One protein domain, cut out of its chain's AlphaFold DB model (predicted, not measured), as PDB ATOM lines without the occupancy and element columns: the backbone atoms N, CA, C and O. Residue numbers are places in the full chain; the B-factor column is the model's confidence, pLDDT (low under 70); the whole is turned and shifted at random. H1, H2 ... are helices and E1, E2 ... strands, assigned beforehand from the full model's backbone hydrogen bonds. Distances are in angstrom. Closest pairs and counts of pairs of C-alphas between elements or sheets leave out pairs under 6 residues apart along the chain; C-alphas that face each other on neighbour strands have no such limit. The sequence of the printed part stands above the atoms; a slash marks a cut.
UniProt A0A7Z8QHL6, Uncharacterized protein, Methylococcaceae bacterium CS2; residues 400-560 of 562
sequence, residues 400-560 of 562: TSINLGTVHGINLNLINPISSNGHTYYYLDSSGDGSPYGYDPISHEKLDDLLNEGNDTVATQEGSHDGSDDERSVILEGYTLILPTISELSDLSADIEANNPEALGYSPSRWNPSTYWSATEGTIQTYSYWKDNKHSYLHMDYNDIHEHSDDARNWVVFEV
ATOM      1  N   THR A 400     195.976 240.196 225.283       69.81
ATOM      2  CA  THR A 400     197.402 240.036 225.632       69.81
ATOM      3  C   THR A 400     197.973 238.687 225.193       69.81
ATOM      4  O   THR A 400     199.190 238.523 225.127       69.81
ATOM      5  N   SER A 401     197.093 237.726 224.901       86.44
ATOM      6  CA  SER A 401     197.418 236.465 224.258       86.44
ATOM      7  C   SER A 401     196.243 235.923 223.439       86.44
ATOM      8  O   SER A 401     195.081 236.175 223.765       86.44
ATOM      9  N   ILE A 402     196.552 235.157 222.393       90.81
ATOM     10  CA  ILE A 402     195.604 234.400 221.568       90.81
ATOM     11  C   ILE A 402     196.076 232.945 221.572       90.81
ATOM     12  O   ILE A 402     197.226 232.667 221.252       90.81
ATOM     13  N   ASN A 403     195.206 232.006 221.938       91.19
ATOM     14  CA  ASN A 403     195.531 230.582 221.922       91.19
ATOM     15  C   ASN A 403     194.626 229.864 220.922       91.19
ATOM     16  O   ASN A 403     193.412 229.809 221.123       91.19
ATOM     17  N   LEU A 404     195.228 229.325 219.863       89.19
ATOM     18  CA  LEU A 404     194.537 228.620 218.777       89.19
ATOM     19  C   LEU A 404     194.750 227.098 218.849       89.19
ATOM     20  O   LEU A 404     194.408 226.364 217.925       89.19
ATOM     21  N   GLY A 405     195.303 226.603 219.961       88.62
ATOM     22  CA  GLY A 405     195.618 225.194 220.159       88.62
ATOM     23  C   GLY A 405     196.815 224.711 219.335       88.62
ATOM     24  O   GLY A 405     197.656 225.485 218.889       88.62
ATOM     25  N   THR A 406     196.924 223.390 219.173       92.06
ATOM     26  CA  THR A 406     197.980 222.773 218.361       92.06
ATOM     27  C   THR A 406     197.473 222.489 216.952       92.06
ATOM     28  O   THR A 406     196.562 221.680 216.779       92.06
ATOM     29  N   VAL A 407     198.108 223.102 215.957       87.25
ATOM     30  CA  VAL A 407     197.761 223.009 214.533       87.25
ATOM     31  C   VAL A 407     199.028 222.631 213.766       87.25
ATOM     32  O   VAL A 407     200.091 223.176 214.041       87.25
ATOM     33  N   HIS A 408     198.961 221.613 212.900       83.19
ATOM     34  CA  HIS A 408     200.125 221.076 212.164       83.19
ATOM     35  C   HIS A 408     201.363 220.783 213.052       83.19
ATOM     36  O   HIS A 408     202.515 220.883 212.646       83.19
ATOM     37  N   GLY A 409     201.136 220.395 214.315       84.94
ATOM     38  CA  GLY A 409     202.215 220.091 215.266       84.94
ATOM     39  C   GLY A 409     202.968 221.317 215.806       84.94
ATOM     40  O   GLY A 409     204.049 221.150 216.387       84.94
ATOM     41  N   ILE A 410     202.408 222.518 215.632       92.56
ATOM     42  CA  ILE A 410     202.828 223.777 216.257       92.56
ATOM     43  C   ILE A 410     201.779 224.164 217.305       92.56
ATOM     44  O   ILE A 410     200.585 224.192 217.014       92.56
ATOM     45  N   ASN A 411     202.206 224.460 218.534       91.88
ATOM     46  CA  ASN A 411     201.338 225.081 219.534       91.88
ATOM     47  C   ASN A 411     201.214 226.580 219.233       91.88
ATOM     48  O   ASN A 411     202.171 227.324 219.428       91.88
ATOM     49  N   LEU A 412     200.053 227.019 218.751       94.00
ATOM     50  CA  LEU A 412     199.785 228.406 218.379       94.00
ATOM     51  C   LEU A 412     199.307 229.204 219.597       94.00
ATOM     52  O   LEU A 412     198.142 229.594 219.702       94.00
ATOM     53  N   ASN A 413     200.224 229.412 220.544       92.81
ATOM     54  CA  ASN A 413     200.043 230.340 221.655       92.81
ATOM     55  C   ASN A 413     200.747 231.659 221.310       92.81
ATOM     56  O   ASN A 413     201.967 231.757 221.358       92.81
ATOM     57  N   LEU A 414     199.978 232.662 220.912       94.56
ATOM     58  CA  LEU A 414     200.465 233.964 220.471       94.56
ATOM     59  C   LEU A 414     200.433 234.932 221.649       94.56
ATOM     60  O   LEU A 414     199.379 235.126 222.255       94.56
ATOM     61  N   ILE A 415     201.569 235.531 221.999       91.69
ATOM     62  CA  ILE A 415     201.709 236.344 223.215       91.69
ATOM     63  C   ILE A 415     202.431 237.669 222.952       91.69
ATOM     64  O   ILE A 415     203.099 237.843 221.934       91.69
ATOM     65  N   ASN A 416     202.307 238.589 223.914       89.88
ATOM     66  CA  ASN A 416     203.021 239.867 223.980       89.88
ATOM     67  C   ASN A 416     202.928 240.682 222.679       89.88
ATOM     68  O   ASN A 416     203.944 240.876 222.023       89.88
ATOM     69  N   PRO A 417     201.738 241.151 222.281       92.00
ATOM     70  CA  PRO A 417     201.593 241.857 221.018       92.00
ATOM     71  C   PRO A 417     202.407 243.152 220.948       92.00
ATOM     72  O   PRO A 417     202.487 243.900 221.927       92.00
ATOM     73  N   ILE A 418     202.931 243.444 219.760       89.00
ATOM     74  CA  ILE A 418     203.543 244.723 219.391       89.00
ATOM     75  C   ILE A 418     202.718 245.335 218.262       89.00
ATOM     76  O   ILE A 418     202.519 244.710 217.220       89.00
ATOM     77  N   SER A 419     202.258 246.571 218.458       87.25
ATOM     78  CA  SER A 419     201.656 247.368 217.390       87.25
ATOM     79  C   SER A 419     202.723 248.248 216.751       87.25
ATOM     80  O   SER A 419     203.346 249.046 217.446       87.25
ATOM     81  N   SER A 420     202.915 248.104 215.444       81.06
ATOM     82  CA  SER A 420     203.938 248.814 214.674       81.06
ATOM     83  C   SER A 420     203.403 249.130 213.283       81.06
ATOM     84  O   SER A 420     202.806 248.265 212.646       81.06
ATOM     85  N   ASN A 421     203.549 250.378 212.827       76.25
ATOM     86  CA  ASN A 421     203.119 250.826 211.491       76.25
ATOM     87  C   ASN A 421     201.664 250.470 211.100       76.25
ATOM     88  O   ASN A 421     201.338 250.343 209.927       76.25
ATOM     89  N   GLY A 422     200.759 250.338 212.077       78.25
ATOM     90  CA  GLY A 422     199.358 249.961 211.835       78.25
ATOM     91  C   GLY A 422     199.100 248.452 211.734       78.25
ATOM     92  O   GLY A 422     197.960 248.064 211.483       78.25
ATOM     93  N   HIS A 423     200.118 247.629 211.979       84.38
ATOM     94  CA  HIS A 423     200.062 246.173 212.067       84.38
ATOM     95  C   HIS A 423     200.170 245.734 213.530       84.38
ATOM     96  O   HIS A 423     200.733 246.449 214.367       84.38
ATOM     97  N   THR A 424     199.617 244.565 213.858       91.00
ATOM     98  CA  THR A 424     199.761 243.956 215.188       91.00
ATOM     99  C   THR A 424     200.438 242.610 215.046       91.00
ATOM    100  O   THR A 424     199.888 241.693 214.443       91.00
ATOM    101  N   TYR A 425     201.617 242.497 215.641       94.06
ATOM    102  CA  TYR A 425     202.415 241.289 215.603       94.06
ATOM    103  C   TYR A 425     202.411 240.601 216.958       94.06
ATOM    104  O   TYR A 425     202.459 241.263 217.994       94.06
ATOM    105  N   TYR A 426     202.402 239.275 216.959       95.06
ATOM    106  CA  TYR A 426     202.498 238.452 218.157       95.06
ATOM    107  C   TYR A 426     203.692 237.507 218.071       95.06
ATOM    108  O   TYR A 426     203.981 236.955 217.012       95.06
ATOM    109  N   TYR A 427     204.337 237.265 219.210       94.88
ATOM    110  CA  TYR A 427     205.360 236.233 219.339       94.88
ATOM    111  C   TYR A 427     204.714 234.850 219.469       94.88
ATOM    112  O   TYR A 427     203.748 234.689 220.222       94.88
ATOM    113  N   LEU A 428     205.272 233.849 218.786       96.12
ATOM    114  CA  LEU A 428     204.847 232.455 218.899       96.12
ATOM    115  C   LEU A 428     205.522 231.746 220.088       96.12
ATOM    116  O   LEU A 428     206.676 231.327 220.004       96.12
ATOM    117  N   ASP A 429     204.766 231.513 221.159       93.81
ATOM    118  CA  ASP A 429     205.142 230.646 222.283       93.81
ATOM    119  C   ASP A 429     204.805 229.178 221.961       93.81
ATOM    120  O   ASP A 429     203.777 228.616 222.355       93.81
ATOM    121  N   SER A 430     205.685 228.548 221.181       92.94
ATOM    122  CA  SER A 430     205.494 227.168 220.729       92.94
ATOM    123  C   SER A 430     205.666 226.127 221.844       92.94
ATOM    124  O   SER A 430     205.187 224.997 221.701       92.94
ATOM    125  N   SER A 431     206.296 226.477 222.968       91.06
ATOM    126  CA  SER A 431     206.412 225.603 224.140       91.06
ATOM    127  C   SER A 431     205.194 225.672 225.072       91.06
ATOM    128  O   SER A 431     204.900 224.692 225.764       91.06
ATOM    129  N   GLY A 432     204.449 226.782 225.042       87.81
ATOM    130  CA  GLY A 432     203.293 227.044 225.897       87.81
ATOM    131  C   GLY A 432     203.666 227.433 227.329       87.81
ATOM    132  O   GLY A 432     202.850 227.245 228.237       87.81
ATOM    133  N   ASP A 433     204.894 227.906 227.559       87.06
ATOM    134  CA  ASP A 433     205.384 228.281 228.889       87.06
ATOM    135  C   ASP A 433     205.031 229.731 229.284       87.06
ATOM    136  O   ASP A 433     205.232 230.131 230.437       87.06
ATOM    137  N   GLY A 434     204.434 230.490 228.357       84.94
ATOM    138  CA  GLY A 434     204.004 231.872 228.538       84.94
ATOM    139  C   GLY A 434     205.148 232.884 228.524       84.94
ATOM    140  O   GLY A 434     204.954 234.011 228.985       84.94
ATOM    141  N   SER A 435     206.337 232.504 228.053       82.75
ATOM    142  CA  SER A 435     207.540 233.329 228.094       82.75
ATOM    143  C   SER A 435     208.200 233.418 226.716       82.75
ATOM    144  O   SER A 435     208.772 232.438 226.257       82.75
ATOM    145  N   PRO A 436     208.314 234.616 226.107       78.19
ATOM    146  CA  PRO A 436     209.082 234.780 224.871       78.19
ATOM    147  C   PRO A 436     210.590 234.597 225.045       78.19
ATOM    148  O   PRO A 436     211.331 234.554 224.073       78.19
ATOM    149  N   TYR A 437     211.070 234.525 226.287       72.75
ATOM    150  CA  TYR A 437     212.449 234.160 226.611       72.75
ATOM    151  C   TYR A 437     212.655 232.630 226.654       72.75
ATOM    152  O   TYR A 437     213.775 232.152 226.845       72.75
ATOM    153  N   GLY A 438     211.575 231.855 226.512       75.25
ATOM    154  CA  GLY A 438     211.602 230.405 226.397       75.25
ATOM    155  C   GLY A 438     212.277 229.929 225.107       75.25
ATOM    156  O   GLY A 438     212.629 230.698 224.208       75.25
ATOM    157  N   TYR A 439     212.514 228.619 225.025       83.88
ATOM    158  CA  TYR A 439     213.046 228.004 223.810       83.88
ATOM    159  C   TYR A 439     211.894 227.606 222.881       83.88
ATOM    160  O   TYR A 439     211.496 226.440 222.848       83.88
ATOM    161  N   ASP A 440     211.407 228.569 222.097       91.50
ATOM    162  CA  ASP A 440     210.305 228.377 221.143       91.50
ATOM    163  C   ASP A 440     210.667 228.303 219.642       91.50
ATOM    164  O   ASP A 440     209.747 228.406 218.825       91.50
ATOM    165  N   PRO A 441     211.930 228.118 219.196       93.25
ATOM    166  CA  PRO A 441     212.211 228.170 217.769       93.25
ATOM    167  C   PRO A 441     211.634 226.942 217.050       93.25
ATOM    168  O   PRO A 441     211.763 225.809 217.526       93.25
ATOM    169  N   ILE A 442     211.057 227.127 215.867       94.62
ATOM    170  CA  ILE A 442     210.525 226.049 215.019       94.62
ATOM    171  C   ILE A 442     211.222 226.030 213.660       94.62
ATOM    172  O   ILE A 442     211.880 226.997 213.279       94.62
ATOM    173  N   SER A 443     211.154 224.888 212.975       94.25
ATOM    174  CA  SER A 443     211.660 224.781 211.609       94.25
ATOM    175  C   SER A 443     210.733 225.484 210.638       94.25
ATOM    176  O   SER A 443     209.523 225.512 210.867       94.25
ATOM    177  N   HIS A 444     211.300 226.025 209.567       94.50
ATOM    178  CA  HIS A 444     210.504 226.638 208.515       94.50
ATOM    179  C   HIS A 444     209.688 225.575 207.750       94.50
ATOM    180  O   HIS A 444     208.503 225.779 207.542       94.50
ATOM    181  N   GLU A 445     210.185 224.331 207.642       92.25
ATOM    182  CA  GLU A 445     209.399 223.182 207.130       92.25
ATOM    183  C   GLU A 445     208.039 222.999 207.860       92.25
ATOM    184  O   GLU A 445     207.069 222.504 207.293       92.25
ATOM    185  N   LYS A 446     207.938 223.393 209.143       93.81
ATOM    186  CA  LYS A 446     206.660 223.351 209.881       93.81
ATOM    187  C   LYS A 446     205.754 224.550 209.587       93.81
ATOM    188  O   LYS A 446     204.546 224.445 209.779       93.81
ATOM    189  N   LEU A 447     206.338 225.691 209.228       96.00
ATOM    190  CA  LEU A 447     205.607 226.868 208.765       96.00
ATOM    191  C   LEU A 447     205.013 226.600 207.383       96.00
ATOM    192  O   LEU A 447     203.836 226.880 207.201       96.00
ATOM    193  N   ASP A 448     205.756 225.951 206.489       92.00
ATOM    194  CA  ASP A 448     205.249 225.464 205.199       92.00
ATOM    195  C   ASP A 448     204.037 224.539 205.379       92.00
ATOM    196  O   ASP A 448     202.986 224.737 204.770       92.00
ATOM    197  N   ASP A 449     204.138 223.555 206.284       89.88
ATOM    198  CA  ASP A 449     203.024 222.659 206.624       89.88
ATOM    199  C   ASP A 449     201.789 223.419 207.139       89.88
ATOM    200  O   ASP A 449     200.662 222.996 206.875       89.88
ATOM    201  N   LEU A 450     201.992 224.494 207.909       92.12
ATOM    202  CA  LEU A 450     200.926 225.285 208.529       92.12
ATOM    203  C   LEU A 450     200.266 226.268 207.555       92.12
ATOM    204  O   LEU A 450     199.051 226.428 207.614       92.12
ATOM    205  N   LEU A 451     201.066 226.957 206.743       93.56
ATOM    206  CA  LEU A 451     200.659 228.127 205.961       93.56
ATOM    207  C   LEU A 451     200.408 227.785 204.492       93.56
ATOM    208  O   LEU A 451     199.625 228.449 203.834       93.56
ATOM    209  N   ASN A 452     201.054 226.745 203.961       92.06
ATOM    210  CA  ASN A 452     200.978 226.431 202.534       92.06
ATOM    211  C   ASN A 452     200.894 224.919 202.255       92.06
ATOM    212  O   ASN A 452     201.390 224.405 201.248       92.06
ATOM    213  N   GLU A 453     200.259 224.185 203.176       87.88
ATOM    214  CA  GLU A 453     199.986 222.744 203.082       87.88
ATOM    215  C   GLU A 453     201.230 221.885 202.747       87.88
ATOM    216  O   GLU A 453     201.129 220.842 202.092       87.88
ATOM    217  N   GLY A 454     202.408 222.320 203.204       84.12
ATOM    218  CA  GLY A 454     203.695 221.640 203.020       84.12
ATOM    219  C   GLY A 454     204.445 222.023 201.740       84.12
ATOM    220  O   GLY A 454     205.493 221.440 201.454       84.12
ATOM    221  N   ASN A 455     203.925 222.970 200.955       86.62
ATOM    222  CA  ASN A 455     204.704 223.665 199.929       86.62
ATOM    223  C   ASN A 455     205.460 224.841 200.561       86.62
ATOM    224  O   ASN A 455     205.034 225.361 201.585       86.62
ATOM    225  N   ASP A 456     206.539 225.277 199.916       88.44
ATOM    226  CA  ASP A 456     207.341 226.421 200.369       88.44
ATOM    227  C   ASP A 456     206.467 227.664 200.540       88.44
ATOM    228  O   ASP A 456     205.693 227.996 199.630       88.44
ATOM    229  N   THR A 457     206.571 228.364 201.671       88.88
ATOM    230  CA  THR A 457     205.942 229.684 201.761       88.88
ATOM    231  C   THR A 457     206.563 230.637 200.752       88.88
ATOM    232  O   THR A 457     207.748 230.559 200.444       88.88
ATOM    233  N   VAL A 458     205.768 231.565 200.233       85.88
ATOM    234  CA  VAL A 458     206.262 232.558 199.278       85.88
ATOM    235  C   VAL A 458     205.878 233.943 199.759       85.88
ATOM    236  O   VAL A 458     204.779 234.166 200.258       85.88
ATOM    237  N   ALA A 459     206.782 234.901 199.571       88.44
ATOM    238  CA  ALA A 459     206.479 236.308 199.771       88.44
ATOM    239  C   ALA A 459     205.395 236.770 198.779       88.44
ATOM    240  O   ALA A 459     205.663 237.106 197.623       88.44
ATOM    241  N   THR A 460     204.156 236.790 199.249       82.69
ATOM    242  CA  THR A 460     202.971 237.317 198.568       82.69
ATOM    243  C   THR A 460     202.487 238.577 199.280       82.69
ATOM    244  O   THR A 460     202.723 238.760 200.468       82.69
ATOM    245  N   GLN A 461     201.821 239.490 198.571       80.81
ATOM    246  CA  GLN A 461     201.199 240.676 199.191       80.81
ATOM    247  C   GLN A 461     202.136 241.468 200.138       80.81
ATOM    248  O   GLN A 461     201.766 241.774 201.269       80.81
ATOM    249  N   GLU A 462     203.378 241.744 199.721       75.88
ATOM    250  CA  GLU A 462     204.369 242.409 200.582       75.88
ATOM    251  C   GLU A 462     203.947 243.836 200.983       75.88
ATOM    252  O   GLU A 462     203.455 244.615 200.161       75.88
ATOM    253  N   GLY A 463     204.201 244.198 202.241       71.12
ATOM    254  CA  GLY A 463     204.038 245.539 202.803       71.12
ATOM    255  C   GLY A 463     202.674 245.790 203.450       71.12
ATOM    256  O   GLY A 463     202.599 246.518 204.435       71.12
ATOM    257  N   SER A 464     201.595 245.204 202.926       74.44
ATOM    258  CA  SER A 464     200.281 245.200 203.579       74.44
ATOM    259  C   SER A 464     199.450 244.036 203.050       74.44
ATOM    260  O   SER A 464     198.995 244.047 201.904       74.44
ATOM    261  N   HIS A 465     199.288 243.023 203.895       81.75
ATOM    262  CA  HIS A 465     198.534 241.820 203.586       81.75
ATOM    263  C   HIS A 465     197.036 242.057 203.827       81.75
ATOM    264  O   HIS A 465     196.641 242.563 204.878       81.75
ATOM    265  N   ASP A 466     196.174 241.696 202.873       79.88
ATOM    266  CA  ASP A 466     194.733 241.993 202.955       79.88
ATOM    267  C   ASP A 466     193.947 241.037 203.877       79.88
ATOM    268  O   ASP A 466     192.739 241.165 204.057       79.88
ATOM    269  N   GLY A 467     194.630 240.069 204.483       79.62
ATOM    270  CA  GLY A 467     194.043 239.107 205.413       79.62
ATOM    271  C   GLY A 467     193.288 237.957 204.751       79.62
ATOM    272  O   GLY A 467     192.724 237.131 205.473       79.62
ATOM    273  N   SER A 468     193.280 237.882 203.417       80.81
ATOM    274  CA  SER A 468     192.918 236.660 202.701       80.81
ATOM    275  C   SER A 468     193.948 235.557 202.945       80.81
ATOM    276  O   SER A 468     195.091 235.844 203.254       80.81
ATOM    277  N   ASP A 469     193.522 234.301 202.860       86.25
ATOM    278  CA  ASP A 469     194.405 233.139 203.001       86.25
ATOM    279  C   ASP A 469     195.241 232.946 201.722       86.25
ATOM    280  O   ASP A 469     194.667 232.904 200.626       86.25
ATOM    281  N   ASP A 470     196.564 232.853 201.850       86.50
ATOM    282  CA  ASP A 470     197.538 232.740 200.758       86.50
ATOM    283  C   ASP A 470     198.811 231.971 201.177       86.50
ATOM    284  O   ASP A 470     198.899 231.446 202.281       86.50
ATOM    285  N   GLU A 471     199.824 231.898 200.309       91.06
ATOM    286  CA  GLU A 471     201.024 231.069 200.496       91.06
ATOM    287  C   GLU A 471     201.912 231.429 201.708       91.06
ATOM    288  O   GLU A 471     202.888 230.724 201.971       91.06
ATOM    289  N   ARG A 472     201.616 232.500 202.457       94.00
ATOM    290  CA  ARG A 472     202.302 232.831 203.722       94.00
ATOM    291  C   ARG A 472     201.349 233.105 204.879       94.00
ATOM    292  O   ARG A 472     201.777 233.643 205.908       94.00
ATOM    293  N   SER A 473     200.077 232.760 204.730       93.75
ATOM    294  CA  SER A 473     199.061 233.019 205.737       93.75
ATOM    295  C   SER A 473     198.165 231.807 205.986       93.75
ATOM    296  O   SER A 473     198.257 230.796 205.309       93.75
ATOM    297  N   VAL A 474     197.390 231.852 207.071       90.56
ATOM    298  CA  VAL A 474     196.367 230.844 207.373       90.56
ATOM    299  C   VAL A 474     195.244 231.461 208.194       90.56
ATOM    300  O   VAL A 474     195.494 232.237 209.122       90.56
ATOM    301  N   ILE A 475     193.994 231.090 207.903       88.81
ATOM    302  CA  ILE A 475     192.829 231.528 208.685       88.81
ATOM    303  C   ILE A 475     192.420 230.450 209.696       88.81
ATOM    304  O   ILE A 475     191.969 229.363 209.333       88.81
ATOM    305  N   LEU A 476     192.507 230.769 210.990       81.88
ATOM    306  CA  LEU A 476     192.206 229.865 212.101       81.88
ATOM    307  C   LEU A 476     191.304 230.539 213.134       81.88
ATOM    308  O   LEU A 476     191.643 231.585 213.679       81.88
ATOM    309  N   GLU A 477     190.155 229.925 213.432       81.69
ATOM    310  CA  GLU A 477     189.206 230.402 214.460       81.69
ATOM    311  C   GLU A 477     188.832 231.899 214.319       81.69
ATOM    312  O   GLU A 477     188.556 232.590 215.300       81.69
ATOM    313  N   GLY A 478     188.814 232.401 213.076       79.06
ATOM    314  CA  GLY A 478     188.502 233.794 212.749       79.06
ATOM    315  C   GLY A 478     189.677 234.770 212.847       79.06
ATOM    316  O   GLY A 478     189.436 235.968 212.808       79.06
ATOM    317  N   TYR A 479     190.910 234.283 212.978       84.94
ATOM    318  CA  TYR A 479     192.130 235.083 212.871       84.94
ATOM    319  C   TYR A 479     192.900 234.696 211.615       84.94
ATOM    320  O   TYR A 479     193.057 233.504 211.354       84.94
ATOM    321  N   THR A 480     193.428 235.674 210.888       92.00
ATOM    322  CA  THR A 480     194.428 235.429 209.844       92.00
ATOM    323  C   THR A 480     195.808 235.587 210.464       92.00
ATOM    324  O   THR A 480     196.137 236.667 210.957       92.00
ATOM    325  N   LEU A 481     196.600 234.515 210.469       93.56
ATOM    326  CA  LEU A 481     198.008 234.546 210.853       93.56
ATOM    327  C   LEU A 481     198.851 234.691 209.599       93.56
ATOM    328  O   LEU A 481     198.670 233.913 208.672       93.56
ATOM    329  N   ILE A 482     199.760 235.658 209.578       97.38
ATOM    330  CA  ILE A 482     200.565 235.978 208.396       97.38
ATOM    331  C   ILE A 482     202.030 235.958 208.804       97.38
ATOM    332  O   ILE A 482     202.421 236.646 209.755       97.38
ATOM    333  N   LEU A 483     202.839 235.151 208.118       97.62
ATOM    334  CA  LEU A 483     204.284 235.143 208.312       97.62
ATOM    335  C   LEU A 483     204.880 236.382 207.621       97.62
ATOM    336  O   LEU A 483     204.748 236.515 206.398       97.62
ATOM    337  N   PRO A 484     205.529 237.304 208.357       97.12
ATOM    338  CA  PRO A 484     206.026 238.537 207.759       97.12
ATOM    339  C   PRO A 484     207.128 238.281 206.726       97.12
ATOM    340  O   PRO A 484     207.905 237.330 206.844       97.12
ATOM    341  N   THR A 485     207.238 239.141 205.718       95.88
ATOM    342  CA  THR A 485     208.382 239.140 204.798       95.88
ATOM    343  C   THR A 485     209.608 239.753 205.463       95.88
ATOM    344  O   THR A 485     209.530 240.382 206.521       95.88
ATOM    345  N   ILE A 486     210.777 239.590 204.846       92.50
ATOM    346  CA  ILE A 486     212.009 240.157 205.394       92.50
ATOM    347  C   ILE A 486     211.967 241.690 205.441       92.50
ATOM    348  O   ILE A 486     212.524 242.285 206.360       92.50
ATOM    349  N   SER A 487     211.267 242.325 204.491       91.50
ATOM    350  CA  SER A 487     211.052 243.775 204.495       91.50
ATOM    351  C   SER A 487     210.173 244.190 205.672       91.50
ATOM    352  O   SER A 487     210.532 245.106 206.403       91.50
ATOM    353  N   GLU A 488     209.067 243.480 205.904       92.31
ATOM    354  CA  GLU A 488     208.138 243.766 207.005       92.31
ATOM    355  C   GLU A 488     208.795 243.558 208.377       92.31
ATOM    356  O   GLU A 488     208.625 244.381 209.276       92.31
ATOM    357  N   LEU A 489     209.620 242.512 208.538       93.06
ATOM    358  CA  LEU A 489     210.422 242.336 209.755       93.06
ATOM    359  C   LEU A 489     211.451 243.454 209.936       93.06
ATOM    360  O   LEU A 489     211.691 243.868 211.068       93.06
ATOM    361  N   SER A 490     212.082 243.919 208.854       92.44
ATOM    362  CA  SER A 490     213.083 244.990 208.919       92.44
ATOM    363  C   SER A 490     212.447 246.323 209.318       92.44
ATOM    364  O   SER A 490     212.985 247.036 210.166       92.44
ATOM    365  N   ASP A 491     211.257 246.615 208.786       89.06
ATOM    366  CA  ASP A 491     210.464 247.784 209.162       89.06
ATOM    367  C   ASP A 491     209.992 247.698 210.621       89.06
ATOM    368  O   ASP A 491     210.076 248.687 211.355       89.06
ATOM    369  N   LEU A 492     209.562 246.513 211.075       89.06
ATOM    370  CA  LEU A 492     209.220 246.255 212.476       89.06
ATOM    371  C   LEU A 492     210.431 246.459 213.402       89.06
ATOM    372  O   LEU A 492     210.298 247.098 214.445       89.06
ATOM    373  N   SER A 493     211.611 245.959 213.023       84.50
ATOM    374  CA  SER A 493     212.865 246.149 213.770       84.50
ATOM    375  C   SER A 493     213.210 247.626 213.927       84.50
ATOM    376  O   SER A 493     213.449 248.095 215.042       84.50
ATOM    377  N   ALA A 494     213.163 248.379 212.826       82.69
ATOM    378  CA  ALA A 494     213.467 249.804 212.822       82.69
ATOM    379  C   ALA A 494     212.456 250.622 213.646       82.69
ATOM    380  O   ALA A 494     212.846 251.546 214.363       82.69
ATOM    381  N   ASP A 495     211.164 250.288 213.572       81.50
ATOM    382  CA  ASP A 495     210.127 250.953 214.365       81.50
ATOM    383  C   ASP A 495     210.253 250.636 215.860       81.50
ATOM    384  O   ASP A 495     210.149 251.539 216.690       81.50
ATOM    385  N   ILE A 496     210.559 249.384 216.218       80.62
ATOM    386  CA  ILE A 496     210.858 249.007 217.602       80.62
ATOM    387  C   ILE A 496     212.055 249.809 218.122       80.62
ATOM    388  O   ILE A 496     211.955 250.403 219.193       80.62
ATOM    389  N   GLU A 497     213.161 249.887 217.379       80.31
ATOM    390  CA  GLU A 497     214.339 250.655 217.801       80.31
ATOM    391  C   GLU A 497     214.006 252.142 218.014       80.31
ATOM    392  O   GLU A 497     214.426 252.746 219.006       80.31
ATOM    393  N   ALA A 498     213.230 252.735 217.102       71.50
ATOM    394  CA  ALA A 498     212.917 254.160 217.124       71.50
ATOM    395  C   ALA A 498     211.858 254.540 218.169       71.50
ATOM    396  O   ALA A 498     211.987 255.574 218.832       71.50
ATOM    397  N   ASN A 499     210.806 253.733 218.292       72.81
ATOM    398  CA  ASN A 499     209.560 254.130 218.946       72.81
ATOM    399  C   ASN A 499     209.166 253.224 220.117       72.81
ATOM    400  O   ASN A 499     208.379 253.654 220.961       72.81
ATOM    401  N   ASN A 500     209.698 252.001 220.203       80.81
ATOM    402  CA  ASN A 500     209.363 251.061 221.274       80.81
ATOM    403  C   ASN A 500     210.559 250.184 221.706       80.81
ATOM    404  O   ASN A 500     210.459 248.954 221.707       80.81
ATOM    405  N   PRO A 501     211.699 250.776 222.110       75.75
ATOM    406  CA  PRO A 501     212.930 250.025 222.371       75.75
ATOM    407  C   PRO A 501     212.812 249.072 223.572       75.75
ATOM    408  O   PRO A 501     213.626 248.169 223.750       75.75
ATOM    409  N   GLU A 502     211.789 249.243 224.415       82.31
ATOM    410  CA  GLU A 502     211.465 248.312 225.499       82.31
ATOM    411  C   GLU A 502     210.719 247.049 225.051       82.31
ATOM    412  O   GLU A 502     210.555 246.149 225.879       82.31
ATOM    413  N   ALA A 503     210.287 246.947 223.792       84.38
ATOM    414  CA  ALA A 503     209.594 245.764 223.288       84.38
ATOM    415  C   ALA A 503     210.506 244.534 223.198       84.38
ATOM    416  O   ALA A 503     210.039 243.407 223.382       84.38
ATOM    417  N   LEU A 504     211.808 244.749 222.984       84.44
ATOM    418  CA  LEU A 504     212.825 243.703 222.963       84.44
ATOM    419  C   LEU A 504     213.569 243.631 224.297       84.44
ATOM    420  O   LEU A 504     213.806 244.622 225.000       84.44
ATOM    421  N   GLY A 505     213.940 242.415 224.676       81.25
ATOM    422  CA  GLY A 505     214.845 242.177 225.787       81.25
ATOM    423  C   GLY A 505     214.616 240.848 226.486       81.25
ATOM    424  O   GLY A 505     213.674 240.108 226.231       81.25
ATOM    425  N   TYR A 506     215.490 240.562 227.442       78.94
ATOM    426  CA  TYR A 506     215.515 239.293 228.164       78.94
ATOM    427  C   TYR A 506     214.564 239.302 229.377       78.94
ATOM    428  O   TYR A 506     214.998 239.209 230.525       78.94
ATOM    429  N   SER A 507     213.262 239.482 229.129       75.00
ATOM    430  CA  SER A 507     212.201 239.511 230.150       75.00
ATOM    431  C   SER A 507     210.937 238.799 229.645       75.00
ATOM    432  O   SER A 507     210.631 238.932 228.467       75.00
ATOM    433  N   PRO A 508     210.135 238.132 230.505       70.38
ATOM    434  CA  PRO A 508     208.906 237.439 230.085       70.38
ATOM    435  C   PRO A 508     207.850 238.325 229.404       70.38
ATOM    436  O   PRO A 508     206.952 237.824 228.739       70.38
ATOM    437  N   SER A 509     207.928 239.645 229.579       75.62
ATOM    438  CA  SER A 509     207.012 240.615 228.964       75.62
ATOM    439  C   SER A 509     207.547 241.230 227.666       75.62
ATOM    440  O   SER A 509     206.963 242.190 227.175       75.62
ATOM    441  N   ARG A 510     208.707 240.778 227.180       82.69
ATOM    442  CA  ARG A 510     209.421 241.346 226.031       82.69
ATOM    443  C   ARG A 510     209.772 240.239 225.060       82.69
ATOM    444  O   ARG A 510     209.965 239.099 225.471       82.69
ATOM    445  N   TRP A 511     209.836 240.572 223.784       90.75
ATOM    446  CA  TRP A 511     210.282 239.631 222.771       90.75
ATOM    447  C   TRP A 511     211.772 239.357 222.915       90.75
ATOM    448  O   TRP A 511     212.553 240.248 223.264       90.75
ATOM    449  N   ASN A 512     212.169 238.117 222.631       85.06
ATOM    450  CA  ASN A 512     213.574 237.750 222.623       85.06
ATOM    451  C   ASN A 512     214.303 238.553 221.530       85.06
ATOM    452  O   ASN A 512     213.877 238.514 220.375       85.06
ATOM    453  N   PRO A 513     215.392 239.266 221.852       83.50
ATOM    454  CA  PRO A 513     216.222 239.967 220.875       83.50
ATOM    455  C   PRO A 513     217.066 238.985 220.038       83.50
ATOM    456  O   PRO A 513     218.292 238.968 220.096       83.50
ATOM    457  N   SER A 514     216.403 238.096 219.306       89.00
ATOM    458  CA  SER A 514     217.011 237.031 218.507       89.00
ATOM    459  C   SER A 514     216.608 237.150 217.039       89.00
ATOM    460  O   SER A 514     216.103 238.176 216.577       89.00
ATOM    461  N   THR A 515     216.896 236.096 216.289       93.50
ATOM    462  CA  THR A 515     216.551 235.946 214.885       93.50
ATOM    463  C   THR A 515     215.110 235.471 214.706       93.50
ATOM    464  O   THR A 515     214.632 234.667 215.499       93.50
ATOM    465  N   TYR A 516     214.427 235.943 213.665       96.56
ATOM    466  CA  TYR A 516     213.038 235.587 213.373       96.56
ATOM    467  C   TYR A 516     212.861 235.196 211.911       96.56
ATOM    468  O   TYR A 516     213.378 235.881 211.026       96.56
ATOM    469  N   TRP A 517     212.144 234.096 211.671       97.56
ATOM    470  CA  TRP A 517     211.816 233.626 210.324       97.56
ATOM    471  C   TRP A 517     210.976 234.633 209.549       97.56
ATOM    472  O   TRP A 517     210.088 235.260 210.121       97.56
ATOM    473  N   SER A 518     211.228 234.711 208.242       96.19
ATOM    474  CA  SER A 518     210.383 235.427 207.289       96.19
ATOM    475  C   SER A 518     209.834 234.493 206.210       96.19
ATOM    476  O   SER A 518     210.374 233.409 205.989       96.19
ATOM    477  N   ALA A 519     208.802 234.945 205.500       95.31
ATOM    478  CA  ALA A 519     208.267 234.288 204.306       95.31
ATOM    479  C   ALA A 519     209.105 234.544 203.032       95.31
ATOM    480  O   ALA A 519     208.747 234.093 201.948       95.31
ATOM    481  N   THR A 520     210.196 235.315 203.113       94.12
ATOM    482  CA  THR A 520     211.005 235.655 201.934       94.12
ATOM    483  C   THR A 520     211.983 234.532 201.602       94.12
ATOM    484  O   THR A 520     212.878 234.244 202.397       94.12
ATOM    485  N   GLU A 521     211.851 233.952 200.408       89.75
ATOM    486  CA  GLU A 521     212.752 232.922 199.872       89.75
ATOM    487  C   GLU A 521     214.222 233.392 199.882       89.75
ATOM    488  O   GLU A 521     214.542 234.549 199.588       89.75
ATOM    489  N   GLY A 522     215.136 232.494 200.251       81.81
ATOM    490  CA  GLY A 522     216.575 232.744 200.260       81.81
ATOM    491  C   GLY A 522     217.190 232.687 198.858       81.81
ATOM    492  O   GLY A 522     216.869 231.828 198.044       81.81
ATOM    493  N   THR A 523     218.140 233.575 198.569       73.38
ATOM    494  CA  THR A 523     218.760 233.719 197.238       73.38
ATOM    495  C   THR A 523     220.192 233.175 197.156       73.38
ATOM    496  O   THR A 523     220.765 233.051 196.066       73.38
ATOM    497  N   ILE A 524     220.810 232.824 198.290       58.78
ATOM    498  CA  ILE A 524     222.196 232.363 198.348       58.78
ATOM    499  C   ILE A 524     222.282 230.894 197.913       58.78
ATOM    500  O   ILE A 524     221.961 229.952 198.652       58.78
ATOM    501  N   GLN A 525     222.857 230.679 196.727       51.81
ATOM    502  CA  GLN A 525     223.293 229.357 196.282       51.81
ATOM    503  C   GLN A 525     224.440 228.853 197.166       51.81
ATOM    504  O   GLN A 525     225.598 229.249 197.022       51.81
ATOM    505  N   THR A 526     224.141 227.931 198.076       50.72
ATOM    506  CA  THR A 526     225.181 227.140 198.739       50.72
ATOM    507  C   THR A 526     225.426 225.890 197.909       50.72
ATOM    508  O   THR A 526     224.473 225.206 197.557       50.72
ATOM    509  N   TYR A 527     226.689 225.543 197.658       46.12
ATOM    510  CA  TYR A 527     227.122 224.311 196.972       46.12
ATOM    511  C   TYR A 527     226.842 223.017 197.785       46.12
ATOM    512  O   TYR A 527     227.677 222.114 197.845       46.12
ATOM    513  N   SER A 528     225.696 222.922 198.462       44.31
ATOM    514  CA  SER A 528     225.245 221.724 199.167       44.31
ATOM    515  C   SER A 528     224.345 220.922 198.239       44.31
ATOM    516  O   SER A 528     223.361 221.433 197.726       44.31
ATOM    517  N   TYR A 529     224.684 219.654 198.038       40.69
ATOM    518  CA  TYR A 529     224.003 218.723 197.132       40.69
ATOM    519  C   TYR A 529     222.579 218.326 197.577       40.69
ATOM    520  O   TYR A 529     221.966 217.476 196.937       40.69
ATOM    521  N   TRP A 530     222.079 218.891 198.683       38.44
ATOM    522  CA  TRP A 530     220.762 218.611 199.246       38.44
ATOM    523  C   TRP A 530     220.203 219.864 199.935       38.44
ATOM    524  O   TRP A 530     220.865 220.406 200.827       38.44
ATOM    525  N   LYS A 531     218.968 220.206 199.542       48.25
ATOM    526  CA  LYS A 531     218.038 221.250 200.018       48.25
ATOM    527  C   LYS A 531     218.109 222.585 199.263       48.25
ATOM    528  O   LYS A 531     218.897 223.466 199.597       48.25
ATOM    529  N   ASP A 532     217.245 222.670 198.249       55.66
ATOM    530  CA  ASP A 532     216.963 223.862 197.441       55.66
ATOM    531  C   ASP A 532     215.966 224.824 198.125       55.66
ATOM    532  O   ASP A 532     215.834 225.945 197.655       55.66
ATOM    533  N   ASN A 533     215.341 224.438 199.248       77.00
ATOM    534  CA  ASN A 533     214.383 225.282 199.971       77.00
ATOM    535  C   ASN A 533     215.043 225.977 201.173       77.00
ATOM    536  O   ASN A 533     215.750 225.341 201.980       77.00
ATOM    537  N   LYS A 534     214.901 227.303 201.214       85.12
ATOM    538  CA  LYS A 534     215.520 228.190 202.196       85.12
ATOM    539  C   LYS A 534     214.718 229.463 202.329       85.12
ATOM    540  O   LYS A 534     214.296 230.031 201.325       85.12
ATOM    541  N   HIS A 535     214.745 230.026 203.528       92.06
ATOM    542  CA  HIS A 535     214.151 231.323 203.796       92.06
ATOM    543  C   HIS A 535     215.116 232.291 204.472       92.06
ATOM    544  O   HIS A 535     216.077 231.921 205.165       92.06
ATOM    545  N   SER A 536     214.845 233.572 204.251       93.62
ATOM    546  CA  SER A 536     215.497 234.672 204.940       93.62
ATOM    547  C   SER A 536     214.989 234.778 206.378       93.62
ATOM    548  O   SER A 536     213.845 234.440 206.697       93.62
ATOM    549  N   TYR A 537     215.833 235.291 207.260       93.56
ATOM    550  CA  TYR A 537     215.479 235.640 208.628       93.56
ATOM    551  C   TYR A 537     216.193 236.920 209.054       93.56
ATOM    552  O   TYR A 537     217.258 237.252 208.529       93.56
ATOM    553  N   LEU A 538     215.618 237.620 210.030       94.00
ATOM    554  CA  LEU A 538     216.152 238.883 210.538       94.00
ATOM    555  C   LEU A 538     216.585 238.756 211.994       94.00
ATOM    556  O   LEU A 538     215.811 238.267 212.813       94.00
ATOM    557  N   HIS A 539     217.771 239.254 212.345       91.19
ATOM    558  CA  HIS A 539     218.129 239.510 213.740       91.19
ATOM    559  C   HIS A 539     217.513 240.828 214.223       91.19
ATOM    560  O   HIS A 539     217.968 241.907 213.847       91.19
ATOM    561  N   MET A 540     216.517 240.748 215.105       84.81
ATOM    562  CA  MET A 540     215.640 241.880 215.438       84.81
ATOM    563  C   MET A 540     216.346 243.043 216.167       84.81
ATOM    564  O   MET A 540     215.926 244.185 216.031       84.81
ATOM    565  N   ASP A 541     217.446 242.772 216.879       78.81
ATOM    566  CA  ASP A 541     218.268 243.794 217.565       78.81
ATOM    567  C   ASP A 541     219.251 244.553 216.656       78.81
ATOM    568  O   ASP A 541     219.679 245.654 216.997       78.81
ATOM    569  N   TYR A 542     219.679 243.944 215.547       75.56
ATOM    570  CA  TYR A 542     220.735 244.495 214.682       75.56
ATOM    571  C   TYR A 542     220.221 244.871 213.297       75.56
ATOM    572  O   TYR A 542     220.942 245.502 212.529       75.56
ATOM    573  N   ASN A 543     218.980 244.484 212.987       81.69
ATOM    574  CA  ASN A 543     218.388 244.578 211.663       81.69
ATOM    575  C   ASN A 543     219.263 243.897 210.583       81.69
ATOM    576  O   ASN A 543     219.352 244.352 209.443       81.69
ATOM    577  N   ASP A 544     219.925 242.797 210.965       84.06
ATOM    578  CA  ASP A 544     220.811 242.016 210.101       84.06
ATOM    579  C   ASP A 544     220.036 240.872 209.436       84.06
ATOM    580  O   ASP A 544     219.422 240.038 210.111       84.06
ATOM    581  N   ILE A 545     220.085 240.827 208.105       86.94
ATOM    582  CA  ILE A 545     219.391 239.835 207.278       86.94
ATOM    583  C   ILE A 545     220.332 238.675 206.952       86.94
ATOM    584  O   ILE A 545     221.470 238.865 206.514       86.94
ATOM    585  N   HIS A 546     219.826 237.460 207.111       87.50
ATOM    586  CA  HIS A 546     220.533 236.219 206.824       87.50
ATOM    587  C   HIS A 546     219.590 235.197 206.182       87.50
ATOM    588  O   HIS A 546     218.394 235.433 206.073       87.50
ATOM    589  N   GLU A 547     220.126 234.045 205.779       88.69
ATOM    590  CA  GLU A 547     219.360 232.957 205.162       88.69
ATOM    591  C   GLU A 547     219.764 231.607 205.770       88.69
ATOM    592  O   GLU A 547     220.943 231.369 206.068       88.69
ATOM    593  N   HIS A 548     218.799 230.706 205.943       85.69
ATOM    594  CA  HIS A 548     219.031 229.333 206.397       85.69
ATOM    595  C   HIS A 548     218.148 228.348 205.627       85.69
ATOM    596  O   HIS A 548     217.146 228.733 205.043       85.69
ATOM    597  N   SER A 549     218.547 227.074 205.615       87.38
ATOM    598  CA  SER A 549     217.684 225.991 205.138       87.38
ATOM    599  C   SER A 549     216.500 225.793 206.071       87.38
ATOM    600  O   SER A 549     216.613 226.029 207.275       87.38
ATOM    601  N   ASP A 550     215.392 225.300 205.529       87.88
ATOM    602  CA  ASP A 550     214.125 225.258 206.264       87.88
ATOM    603  C   ASP A 550     214.092 224.245 207.413       87.88
ATOM    604  O   ASP A 550     213.223 224.307 208.282       87.88
ATOM    605  N   ASP A 551     215.078 223.345 207.485       87.00
ATOM    606  CA  ASP A 551     215.291 222.463 208.636       87.00
ATOM    607  C   ASP A 551     215.988 223.135 209.823       87.00
ATOM    608  O   ASP A 551     215.993 222.582 210.932       87.00
ATOM    609  N   ALA A 552     216.572 224.318 209.625       89.81
ATOM    610  CA  ALA A 552     217.055 225.138 210.723       89.81
ATOM    611  C   ALA A 552     215.875 225.589 211.587       89.81
ATOM    612  O   ALA A 552     214.745 225.678 211.127       89.81
ATOM    613  N   ARG A 553     216.126 225.878 212.867       92.62
ATOM    614  CA  ARG A 553     215.086 226.346 213.791       92.62
ATOM    615  C   ARG A 553     215.307 227.809 214.124       92.62
ATOM    616  O   ARG A 553     216.422 228.174 214.492       92.62
ATOM    617  N   ASN A 554     214.243 228.599 214.067       94.44
ATOM    618  CA  ASN A 554     214.277 230.017 214.390       94.44
ATOM    619  C   ASN A 554     212.988 230.466 215.084       94.44
ATOM    620  O   ASN A 554     211.986 229.746 215.051       94.44
ATOM    621  N   TRP A 555     213.024 231.622 215.747       95.69
ATOM    622  CA  TRP A 555     211.830 232.188 216.372       95.69
ATOM    623  C   TRP A 555     210.863 232.718 215.318       95.69
ATOM    624  O   TRP A 555     211.243 232.976 214.176       95.69
ATOM    625  N   VAL A 556     209.596 232.848 215.699       97.38
ATOM    626  CA  VAL A 556     208.529 233.239 214.781       97.38
ATOM    627  C   VAL A 556     207.679 234.311 215.428       97.38
ATOM    628  O   VAL A 556     207.333 234.234 216.610       97.38
ATOM    629  N   VAL A 557     207.340 235.302 214.619       97.00
ATOM    630  CA  VAL A 557     206.297 236.273 214.909       97.00
ATOM    631  C   VAL A 557     205.285 236.206 213.778       97.00
ATOM    632  O   VAL A 557     205.660 235.975 212.631       97.00
ATOM    633  N   PHE A 558     204.017 236.388 214.112       97.19
ATOM    634  CA  PHE A 558     202.946 236.493 213.131       97.19
ATOM    635  C   PHE A 558     202.354 237.886 213.199       97.19
ATOM    636  O   PHE A 558     202.066 238.371 214.296       97.19
ATOM    637  N   GLU A 559     202.126 238.503 212.048       95.69
ATOM    638  CA  GLU A 559     201.088 239.522 211.968       95.69
ATOM    639  C   GLU A 559     199.727 238.833 212.127       95.69
ATOM    640  O   GLU A 559     199.509 237.738 211.601       95.69
ATOM    641  N   VAL A 560     198.823 239.449 212.891       92.62
ATOM    642  CA  VAL A 560     197.498 238.889 213.169       92.62
ATOM    643  C   VAL A 560     196.403 239.874 212.786       92.62
ATOM    644  O   VAL A 560     196.325 240.978 213.331       92.62
TER     645      VAL A 560
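What this domain is: This is residues 400 to 560 of the 562 residues of an uncharacterized protein of Methylococcaceae bacterium CS2 (UniProt A0A7Z8QHL6). A six-stranded sheet, curled like part of a barrel and folded so that E1 and E2 face E9, E5 and E4, stands next to a smaller sheet, E6 E7 E8, with H2 along one face of the smaller sheet and the short H1 on its other face. The link from E6 to E7 reaches outward, its C-alphas 15 to 27 A from the mean of all C-alphas. The 161 printed residues include two named helices and nine named strands, in the order E1 E2 E3 H1 E4 E5 H2 E6 E7 E8 E9; both sheets are antiparallel, the larger in the order E1 E2 E3 E9 E5 E4. The class is mixed, with under half of the residues, 77, in named elements. The whole is compact, radius of gyration of the C-alphas 14.5 A, and rounded, spanning 42 by 34 by 30 A.

How they stand to each other: E1 (residues 401 to 407), E2 (410 to 420) and E3 (423 to 428) form a meander, each strand the antiparallel neighbour of the one before; N 402 and O 414 are 2.8 A apart, N 418 and O 425 2.8 A. E2 bends by 66 degrees at residue 416. E3 is the hinge of the folded sheet, and beyond it come E9 (557 to 560), with N 426 and O 558 at 2.8 A, E5 (479 to 482), with N 482 and O 559 at 2.9 A, and E4 (473 to 476), with N 474 and O 481 at 2.9 A. E6 (515 to 521), E7 (534 to 539) and E8 (544 to 549) form a second meander, with N 516 and O 538 at 2.8 A and N 537 and O 546 at 2.8 A. H2 (486 to 499) runs along these strands, at 7 degrees to E7 on the local plane, its height over the sheet 10.2 A; its closest C-alphas to E6 are Ile 486 and Ser 518, 5.3 A. H1 (444 to 451) is on the opposite face, at a height of 10.0 A. Both helices are on the same face of the larger sheet; the C-alphas of Leu 451 and Ser 473 of E4 are 5.2 A apart. Every O i to N i+4 pair is within hydrogen-bond range in H1 and H2.

Where its parts are: E1 begins at C-alpha 401 (197.418, 236.465, 224.258). E2 is 25.1 A long, H2 19.6 A, E8 17.1 A. E9 ends at C-alpha 560 (197.498, 238.889, 213.169).

The domain as a whole: The C-alphas of Thr 400 and Tyr 529, the two farthest apart, are 44.4 A apart. The printed part has no cut. The links E3 to H1, H1 to E4, H2 to E6 and E6 to E7 are long. Residue 400 and residues 524 to 532 have pLDDT under 70; the mean of the printed part is 85.2.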